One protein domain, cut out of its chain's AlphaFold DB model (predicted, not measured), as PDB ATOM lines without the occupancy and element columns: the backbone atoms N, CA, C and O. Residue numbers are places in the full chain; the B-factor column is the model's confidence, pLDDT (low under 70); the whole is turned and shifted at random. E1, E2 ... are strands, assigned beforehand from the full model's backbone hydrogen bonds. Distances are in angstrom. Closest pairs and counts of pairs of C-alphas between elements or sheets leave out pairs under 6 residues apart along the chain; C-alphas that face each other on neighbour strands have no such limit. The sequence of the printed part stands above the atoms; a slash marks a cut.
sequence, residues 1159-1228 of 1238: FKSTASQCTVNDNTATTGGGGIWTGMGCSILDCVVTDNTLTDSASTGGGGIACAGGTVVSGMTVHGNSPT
ATOM      1  N   PHE A1159     119.923 178.390 111.532       92.19
ATOM      2  CA  PHE A1159     120.987 179.382 111.294       92.19
ATOM      3  C   PHE A1159     120.523 180.800 111.663       92.19
ATOM      4  O   PHE A1159     119.619 181.318 111.023       92.19
ATOM      5  N   LYS A1160     121.164 181.471 112.636       91.88
ATOM      6  CA  LYS A1160     120.704 182.773 113.178       91.88
ATOM      7  C   LYS A1160     119.202 182.773 113.541       91.88
ATOM      8  O   LYS A1160     118.477 183.705 113.209       91.88
ATOM      9  N   SER A1161     118.753 181.695 114.175       92.81
ATOM     10  CA  SER A1161     117.335 181.359 114.355       92.81
ATOM     11  C   SER A1161     117.014 180.977 115.794       92.81
ATOM     12  O   SER A1161     117.872 180.406 116.479       92.81
ATOM     13  N   THR A1162     115.780 181.223 116.235       94.62
ATOM     14  CA  THR A1162     115.273 180.736 117.526       94.62
ATOM     15  C   THR A1162     114.385 179.514 117.332       94.62
ATOM     16  O   THR A1162     113.469 179.531 116.518       94.62
ATOM     17  N   ALA A1163     114.607 178.467 118.125       96.56
ATOM     18  CA  ALA A1163     113.583 177.475 118.433       96.56
ATOM     19  C   ALA A1163     113.084 177.719 119.863       96.56
ATOM     20  O   ALA A1163     113.900 177.743 120.789       96.56
ATOM     21  N   SER A1164     111.779 177.914 120.063       97.56
ATOM     22  CA  SER A1164     111.203 178.118 121.400       97.56
ATOM     23  C   SER A1164     109.973 177.251 121.677       97.56
ATOM     24  O   SER A1164     109.137 177.049 120.805       97.56
ATOM     25  N   GLN A1165     109.839 176.704 122.888       97.81
ATOM     26  CA  GLN A1165     108.659 175.913 123.298       97.81
ATOM     27  C   GLN A1165     108.305 174.733 122.358       97.81
ATOM     28  O   GLN A1165     107.159 174.293 122.307       97.81
ATOM     29  N   CYS A1166     109.266 174.230 121.577       98.38
ATOM     30  CA  CYS A1166     109.050 173.157 120.607       98.38
ATOM     31  C   CYS A1166     109.272 171.775 121.231       98.38
ATOM     32  O   CYS A1166     110.126 171.612 122.105       98.38
ATOM     33  N   THR A1167     108.560 170.771 120.720       98.31
ATOM     34  CA  THR A1167     108.820 169.352 121.002       98.31
ATOM     35  C   THR A1167     109.521 168.737 119.797       98.31
ATOM     36  O   THR A1167     109.005 168.805 118.686       98.31
ATOM     37  N   VAL A1168     110.712 168.175 119.998       97.81
ATOM     38  CA  VAL A1168     111.543 167.567 118.948       97.81
ATOM     39  C   VAL A1168     111.888 166.144 119.370       97.81
ATOM     40  O   VAL A1168     112.805 165.949 120.173       97.81
ATOM     41  N   ASN A1169     111.151 165.155 118.864       96.44
ATOM     42  CA  ASN A1169     111.254 163.763 119.310       96.44
ATOM     43  C   ASN A1169     111.412 162.743 118.173       96.44
ATOM     44  O   ASN A1169     110.968 162.976 117.057       96.44
ATOM     45  N   ASP A1170     112.063 161.611 118.446       95.88
ATOM     46  CA  ASP A1170     112.177 160.466 117.520       95.88
ATOM     47  C   ASP A1170     112.783 160.775 116.127       95.88
ATOM     48  O   ASP A1170     112.701 159.967 115.201       95.88
ATOM     49  N   ASN A1171     113.433 161.930 115.946       96.44
ATOM     50  CA  ASN A1171     114.060 162.294 114.677       96.44
ATOM     51  C   ASN A1171     115.431 161.621 114.530       96.44
ATOM     52  O   ASN A1171     116.137 161.388 115.514       96.44
ATOM     53  N   THR A1172     115.839 161.331 113.297       94.06
ATOM     54  CA  THR A1172     117.080 160.601 112.999       94.06
ATOM     55  C   THR A1172     117.986 161.381 112.052       94.06
ATOM     56  O   THR A1172     117.546 161.808 110.989       94.06
ATOM     57  N   ALA A1173     119.277 161.500 112.370       92.62
ATOM     58  CA  ALA A1173     120.294 162.014 111.448       92.62
ATOM     59  C   ALA A1173     121.455 161.033 111.272       92.62
ATOM     60  O   ALA A1173     121.826 160.336 112.215       92.62
ATOM     61  N   THR A1174     122.112 161.024 110.107       89.88
ATOM     62  CA  THR A1174     123.388 160.295 109.979       89.88
ATOM     63  C   THR A1174     124.534 161.056 110.646       89.88
ATOM     64  O   THR A1174     125.254 160.474 111.451       89.88
ATOM     65  N   THR A1175     124.674 162.365 110.404       85.19
ATOM     66  CA  THR A1175     125.745 163.192 110.999       85.19
ATOM     67  C   THR A1175     125.238 164.533 111.543       85.19
ATOM     68  O   THR A1175     124.293 165.116 111.015       85.19
ATOM     69  N   GLY A1176     125.899 165.060 112.578       76.25
ATOM     70  CA  GLY A1176     125.655 166.416 113.088       76.25
ATOM     71  C   GLY A1176     124.274 166.651 113.712       76.25
ATOM     72  O   GLY A1176     123.547 167.511 113.234       76.25
ATOM     73  N   GLY A1177     123.947 165.955 114.807       77.50
ATOM     74  CA  GLY A1177     122.726 166.187 115.595       77.50
ATOM     75  C   GLY A1177     121.530 165.371 115.103       77.50
ATOM     76  O   GLY A1177     121.042 165.620 114.008       77.50
ATOM     77  N   GLY A1178     121.048 164.416 115.902       83.12
ATOM     78  CA  GLY A1178     119.866 163.609 115.559       83.12
ATOM     79  C   GLY A1178     118.560 164.407 115.600       83.12
ATOM     80  O   GLY A1178     117.775 164.342 114.661       83.12
ATOM     81  N   GLY A1179     118.357 165.224 116.638       91.38
ATOM     82  CA  GLY A1179     117.192 166.107 116.772       91.38
ATOM     83  C   GLY A1179     117.411 167.475 116.128       91.38
ATOM     84  O   GLY A1179     116.844 167.775 115.078       91.38
ATOM     85  N   ILE A1180     118.246 168.307 116.756       94.31
ATOM     86  CA  ILE A1180     118.494 169.706 116.374       94.31
ATOM     87  C   ILE A1180     119.973 169.920 116.036       94.31
ATOM     88  O   ILE A1180     120.864 169.508 116.783       94.31
ATOM     89  N   TRP A1181     120.240 170.653 114.960       93.94
ATOM     90  CA  TRP A1181     121.553 171.210 114.644       93.94
ATOM     91  C   TRP A1181     121.498 172.737 114.557       93.94
ATOM     92  O   TRP A1181     120.572 173.292 113.961       93.94
ATOM     93  N   THR A1182     122.502 173.423 115.113       92.81
ATOM     94  CA  THR A1182     122.602 174.890 115.066       92.81
ATOM     95  C   THR A1182     123.906 175.394 114.454       92.81
ATOM     96  O   THR A1182     125.011 174.973 114.810       92.81
ATOM     97  N   GLY A1183     123.772 176.378 113.567       89.44
ATOM     98  CA  GLY A1183     124.855 177.217 113.073       89.44
ATOM     99  C   GLY A1183     125.175 178.380 114.020       89.44
ATOM    100  O   GLY A1183     124.866 178.368 115.212       89.44
ATOM    101  N   MET A1184     125.803 179.429 113.487       86.50
ATOM    102  CA  MET A1184     126.115 180.636 114.263       86.50
ATOM    103  C   MET A1184     124.854 181.437 114.621       86.50
ATOM    104  O   MET A1184     123.997 181.649 113.767       86.50
ATOM    105  N   GLY A1185     124.798 181.955 115.853       89.00
ATOM    106  CA  GLY A1185     123.817 182.962 116.274       89.00
ATOM    107  C   GLY A1185     122.427 182.419 116.605       89.00
ATOM    108  O   GLY A1185     121.468 183.177 116.533       89.00
ATOM    109  N   CYS A1186     122.301 181.131 116.925       93.62
ATOM    110  CA  CYS A1186     121.005 180.502 117.195       93.62
ATOM    111  C   CYS A1186     120.641 180.526 118.689       93.62
ATOM    112  O   CYS A1186     121.517 180.612 119.553       93.62
ATOM    113  N   SER A1187     119.354 180.368 118.996       95.19
ATOM    114  CA  SER A1187     118.854 180.159 120.360       95.19
ATOM    115  C   SER A1187     117.906 178.959 120.410       95.19
ATOM    116  O   SER A1187     117.103 178.770 119.503       95.19
ATOM    117  N   ILE A1188     117.983 178.152 121.469       94.94
ATOM    118  CA  ILE A1188     117.041 177.065 121.760       94.94
ATOM    119  C   ILE A1188     116.521 177.277 123.185       94.94
ATOM    120  O   ILE A1188     117.301 177.245 124.142       94.94
ATOM    121  N   LEU A1189     115.227 177.558 123.318       96.69
ATOM    122  CA  LEU A1189     114.614 178.067 124.546       96.69
ATOM    123  C   LEU A1189     113.393 177.228 124.929       96.69
ATOM    124  O   LEU A1189     112.504 177.021 124.112       96.69
ATOM    125  N   ASP A1190     113.320 176.751 126.169       97.50
ATOM    126  CA  ASP A1190     112.125 176.099 126.732       97.50
ATOM    127  C   ASP A1190     111.598 174.897 125.907       97.50
ATOM    128  O   ASP A1190     110.411 174.581 125.935       97.50
ATOM    129  N   CYS A1191     112.468 174.234 125.133       97.62
ATOM    130  CA  CYS A1191     112.100 173.122 124.250       97.62
ATOM    131  C   CYS A1191     112.291 171.749 124.921       97.62
ATOM    132  O   CYS A1191     113.143 171.561 125.798       97.62
ATOM    133  N   VAL A1192     111.538 170.763 124.437       97.69
ATOM    134  CA  VAL A1192     111.618 169.346 124.813       97.69
ATOM    135  C   VAL A1192     112.292 168.585 123.668       97.69
ATOM    136  O   VAL A1192     111.794 168.602 122.549       97.69
ATOM    137  N   VAL A1193     113.441 167.950 123.913       96.12
ATOM    138  CA  VAL A1193     114.235 167.251 122.881       96.12
ATOM    139  C   VAL A1193     114.515 165.820 123.328       96.12
ATOM    140  O   VAL A1193     115.389 165.597 124.174       96.12
ATOM    141  N   THR A1194     113.777 164.848 122.791       94.56
ATOM    142  CA  THR A1194     113.770 163.480 123.335       94.56
ATOM    143  C   THR A1194     113.946 162.393 122.286       94.56
ATOM    144  O   THR A1194     113.535 162.548 121.150       94.56
ATOM    145  N   ASP A1195     114.594 161.286 122.650       93.94
ATOM    146  CA  ASP A1195     114.577 160.039 121.858       93.94
ATOM    147  C   ASP A1195     115.123 160.152 120.406       93.94
ATOM    148  O   ASP A1195     115.045 159.221 119.608       93.94
ATOM    149  N   ASN A1196     115.776 161.272 120.066       93.94
ATOM    150  CA  ASN A1196     116.362 161.503 118.747       93.94
ATOM    151  C   ASN A1196     117.673 160.719 118.570       93.94
ATOM    152  O   ASN A1196     118.475 160.576 119.501       93.94
ATOM    153  N   THR A1197     117.922 160.254 117.349       90.75
ATOM    154  CA  THR A1197     118.977 159.288 117.031       90.75
ATOM    155  C   THR A1197     120.019 159.851 116.060       90.75
ATOM    156  O   THR A1197     119.688 160.442 115.035       90.75
ATOM    157  N   LEU A1198     121.304 159.628 116.349       88.81
ATOM    158  CA  LEU A1198     122.421 159.900 115.436       88.81
ATOM    159  C   LEU A1198     123.073 158.577 115.011       88.81
ATOM    160  O   LEU A1198     123.528 157.835 115.881       88.81
ATOM    161  N   THR A1199     123.129 158.265 113.712       86.38
ATOM    162  CA  THR A1199     123.501 156.909 113.255       86.38
ATOM    163  C   THR A1199     124.981 156.696 112.916       86.38
ATOM    164  O   THR A1199     125.456 155.564 113.015       86.38
ATOM    165  N   ASP A1200     125.752 157.733 112.562       78.44
ATOM    166  CA  ASP A1200     127.193 157.574 112.313       78.44
ATOM    167  C   ASP A1200     128.023 157.700 113.599       78.44
ATOM    168  O   ASP A1200     128.243 158.789 114.133       78.44
ATOM    169  N   SER A1201     128.574 156.570 114.045       60.50
ATOM    170  CA  SER A1201     129.511 156.479 115.173       60.50
ATOM    171  C   SER A1201     130.812 157.294 115.023       60.50
ATOM    172  O   SER A1201     131.512 157.495 116.015       60.50
ATOM    173  N   ALA A1202     131.162 157.760 113.816       60.31
ATOM    174  CA  ALA A1202     132.320 158.623 113.568       60.31
ATOM    175  C   ALA A1202     131.993 160.134 113.611       60.31
ATOM    176  O   ALA A1202     132.907 160.961 113.550       60.31
ATOM    177  N   SER A1203     130.714 160.513 113.718       63.91
ATOM    178  CA  SER A1203     130.260 161.909 113.733       63.91
ATOM    179  C   SER A1203     130.534 162.597 115.077       63.91
ATOM    180  O   SER A1203     130.176 162.099 116.140       63.91
ATOM    181  N   THR A1204     131.077 163.817 115.044       61.78
ATOM    182  CA  THR A1204     131.389 164.631 116.235       61.78
ATOM    183  C   THR A1204     130.169 165.397 116.781       61.78
ATOM    184  O   THR A1204     130.234 166.612 116.963       61.78
ATOM    185  N   GLY A1205     129.033 164.724 116.992       65.38
ATOM    186  CA  GLY A1205     127.777 165.348 117.440       65.38
ATOM    187  C   GLY A1205     126.959 164.461 118.381       65.38
ATOM    188  O   GLY A1205     127.182 163.257 118.442       65.38
ATOM    189  N   GLY A1206     126.016 165.053 119.119       71.25
ATOM    190  CA  GLY A1206     125.109 164.322 120.014       71.25
ATOM    191  C   GLY A1206     123.840 163.817 119.316       71.25
ATOM    192  O   GLY A1206     123.447 164.338 118.273       71.25
ATOM    193  N   GLY A1207     123.159 162.836 119.920       76.44
ATOM    194  CA  GLY A1207     121.850 162.359 119.442       76.44
ATOM    195  C   GLY A1207     120.760 163.439 119.495       76.44
ATOM    196  O   GLY A1207     119.968 163.559 118.572       76.44
ATOM    197  N   GLY A1208     120.755 164.276 120.538       85.50
ATOM    198  CA  GLY A1208     119.748 165.330 120.720       85.50
ATOM    199  C   GLY A1208     120.082 166.613 119.962       85.50
ATOM    200  O   GLY A1208     119.444 166.931 118.964       85.50
ATOM    201  N   ILE A1209     121.081 167.359 120.445       89.19
ATOM    202  CA  ILE A1209     121.436 168.697 119.949       89.19
ATOM    203  C   ILE A1209     122.919 168.730 119.555       89.19
ATOM    204  O   ILE A1209     123.764 168.199 120.280       89.19
ATOM    205  N   ALA A1210     123.251 169.371 118.432       88.81
ATOM    206  CA  ALA A1210     124.628 169.624 118.004       88.81
ATOM    207  C   ALA A1210     124.837 171.096 117.597       88.81
ATOM    208  O   ALA A1210     124.208 171.580 116.659       88.81
ATOM    209  N   CYS A1211     125.757 171.792 118.273       87.00
ATOM    210  CA  CYS A1211     126.002 173.224 118.069       87.00
ATOM    211  C   CYS A1211     127.348 173.477 117.373       87.00
ATOM    212  O   CYS A1211     128.400 173.161 117.927       87.00
ATOM    213  N   ALA A1212     127.331 174.092 116.187       80.19
ATOM    214  CA  ALA A1212     128.524 174.416 115.394       80.19
ATOM    215  C   ALA A1212     128.982 175.887 115.516       80.19
ATOM    216  O   ALA A1212     129.958 176.296 114.888       80.19
ATOM    217  N   GLY A1213     128.292 176.696 116.324       73.00
ATOM    218  CA  GLY A1213     128.628 178.094 116.584       73.00
ATOM    219  C   GLY A1213     128.050 178.593 117.908       73.00
ATOM    220  O   GLY A1213     127.430 177.832 118.653       73.00
ATOM    221  N   GLY A1214     128.241 179.885 118.202       80.44
ATOM    222  CA  GLY A1214     127.674 180.521 119.394       80.44
ATOM    223  C   GLY A1214     126.153 180.364 119.422       80.44
ATOM    224  O   GLY A1214     125.466 180.992 118.619       80.44
ATOM    225  N   THR A1215     125.673 179.500 120.317       88.56
ATOM    226  CA  THR A1215     124.267 179.112 120.475       88.56
ATOM    227  C   THR A1215     123.869 179.304 121.933       88.56
ATOM    228  O   THR A1215     124.592 178.850 122.823       88.56
ATOM    229  N   VAL A1216     122.735 179.954 122.189       92.31
ATOM    230  CA  VAL A1216     122.152 180.048 123.535       92.31
ATOM    231  C   VAL A1216     121.207 178.870 123.743       92.31
ATOM    232  O   VAL A1216     120.368 178.599 122.891       92.31
ATOM    233  N   VAL A1217     121.334 178.164 124.866       91.12
ATOM    234  CA  VAL A1217     120.464 177.034 125.224       91.12
ATOM    235  C   VAL A1217     119.958 177.252 126.649       91.12
ATOM    236  O   VAL A1217     120.768 177.410 127.561       91.12
ATOM    237  N   SER A1218     118.637 177.308 126.847       93.44
ATOM    238  CA  SER A1218     118.009 177.623 128.144       93.44
ATOM    239  C   SER A1218     116.645 176.943 128.299       93.44
ATOM    240  O   SER A1218     115.971 176.691 127.310       93.44
ATOM    241  N   GLY A1219     116.231 176.644 129.537       90.81
ATOM    242  CA  GLY A1219     114.889 176.109 129.845       90.81
ATOM    243  C   GLY A1219     114.592 174.686 129.347       90.81
ATOM    244  O   GLY A1219     113.455 174.232 129.395       90.81
ATOM    245  N   MET A1220     115.605 173.976 128.851       94.62
ATOM    246  CA  MET A1220     115.436 172.735 128.094       94.62
ATOM    247  C   MET A1220     115.068 171.512 128.940       94.62
ATOM    248  O   MET A1220     115.629 171.298 130.016       94.62
ATOM    249  N   THR A1221     114.263 170.620 128.360       92.94
ATOM    250  CA  THR A1221     114.155 169.209 128.774       92.94
ATOM    251  C   THR A1221     114.808 168.326 127.712       92.94
ATOM    252  O   THR A1221     114.416 168.375 126.551       92.94
ATOM    253  N   VAL A1222     115.809 167.519 128.085       90.50
ATOM    254  CA  VAL A1222     116.555 166.658 127.145       90.50
ATOM    255  C   VAL A1222     116.751 165.265 127.750       90.50
ATOM    256  O   VAL A1222     117.401 165.143 128.787       90.50
ATOM    257  N   HIS A1223     116.214 164.210 127.124       87.62
ATOM    258  CA  HIS A1223     116.375 162.817 127.584       87.62
ATOM    259  C   HIS A1223     116.281 161.791 126.445       87.62
ATOM    260  O   HIS A1223     115.807 162.110 125.366       87.62
ATOM    261  N   GLY A1224     116.725 160.549 126.654       84.50
ATOM    262  CA  GLY A1224     116.504 159.427 125.717       84.50
ATOM    263  C   GLY A1224     117.270 159.461 124.382       84.50
ATOM    264  O   GLY A1224     117.454 158.421 123.760       84.50
ATOM    265  N   ASN A1225     117.783 160.621 123.961       88.38
ATOM    266  CA  ASN A1225     118.514 160.773 122.701       88.38
ATOM    267  C   ASN A1225     119.787 159.901 122.643       88.38
ATOM    268  O   ASN A1225     120.553 159.860 123.608       88.38
ATOM    269  N   SER A1226     120.067 159.272 121.497       80.56
ATOM    270  CA  SER A1226     121.129 158.263 121.362       80.56
ATOM    271  C   SER A1226     122.020 158.457 120.126       80.56
ATOM    272  O   SER A1226     121.518 158.475 119.003       80.56
ATOM    273  N   PRO A1227     123.356 158.545 120.271       75.12
ATOM    274  CA  PRO A1227     124.270 158.191 119.194       75.12
ATOM    275  C   PRO A1227     124.399 156.661 119.134       75.12
ATOM    276  O   PRO A1227     124.832 156.029 120.106       75.12
ATOM    277  N   THR A1228     124.033 156.035 118.013       62.22
ATOM    278  CA  THR A1228     124.065 154.570 117.918       62.22
ATOM    279  C   THR A1228     125.505 154.065 118.002       62.22
ATOM    280  O   THR A1228     126.325 154.341 117.127       62.22
TER     281      THR A1228
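This is residues 1159 to 1228 of the 1238 residues of an uncharacterized protein of Phycisphaerales bacterium (UniProt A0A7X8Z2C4). The chain winds as a short solenoid of stacked turns, two turns followed by an incomplete third, with short parallel strands stacked turn on turn. E1, E5 and E8 line one side and E2, E6 and E9 the next, round a sharp corner, while E4 and E7 fold back into the middle of the first two turns. The printed part has 70 residues, with no named helix and nine named strands, E1 to E9 in order along the chain. The class is all strand, although the named strands hold 30 of the 70 residues. The whole is compact, with a radius of gyration of the C-alphas of 11.1 A and spans of 27 by 21 by 13 A.

E1, residues 1162 to 1164, E5, residues 1186 to 1189, and E8, residues 1215 to 1218, form a parallel sheet in that order. N 1163 and O 1187 are 2.9 A apart, and N 1188 and O 1216 are 2.8 A apart, both within hydrogen-bond range. E1 runs on into E2, residues 1167 to 1169, at 93 degrees. E5 runs on into E6, residues 1192 to 1194, at 95 degrees, and E8 into E9, residues 1221 to 1223, at 97 degrees. E2, E6 and E9 form a second parallel sheet in that order, with N 1168 and O 1192 at 2.8 A and N 1193 and O 1221 at 2.8 A. E2 runs on into E3, residues 1172 to 1175, at 74 degrees. E3 pairs with no named strand, but its residues 1172 to 1173 pair in parallel with residues 1197 to 1198, which pair in parallel with residues 1226 to 1227. E4, residues 1180 to 1182, and E7, residues 1209 to 1211, are parallel neighbours, with N 1182 and O 1210 at 2.9 A. The closest C-alphas of E2 and E4, those of Val 1168 and Ile 1180, are 7.7 A apart. E1 and E4 are apart.

E1 begins at C-alpha 1162, (115.273, 180.736, 117.526), and is 6.2 A long. E2 is 6.3 A long, E3 9.3 A and E4 6.7 A. E5 is 10.0 A long, from C-alpha 1186 at (121.005, 180.502, 117.195). E6 measures 6.4 A, E7 6.7 A and E8 10.0 A. E9, 6.9 A long, ends at C-alpha 1223, (116.375, 162.817, 127.584).

The C-alphas farthest apart, those of Gln 1165 and Ala 1202, are 30.9 A apart. The printed part has no cut. The link from E6 to E7, residues 1195 to 1208, is long, and the other links between named strands are tight. The mean pLDDT of the printed part is 87.6, with residues 1201 to 1205 and residue 1228 under 70.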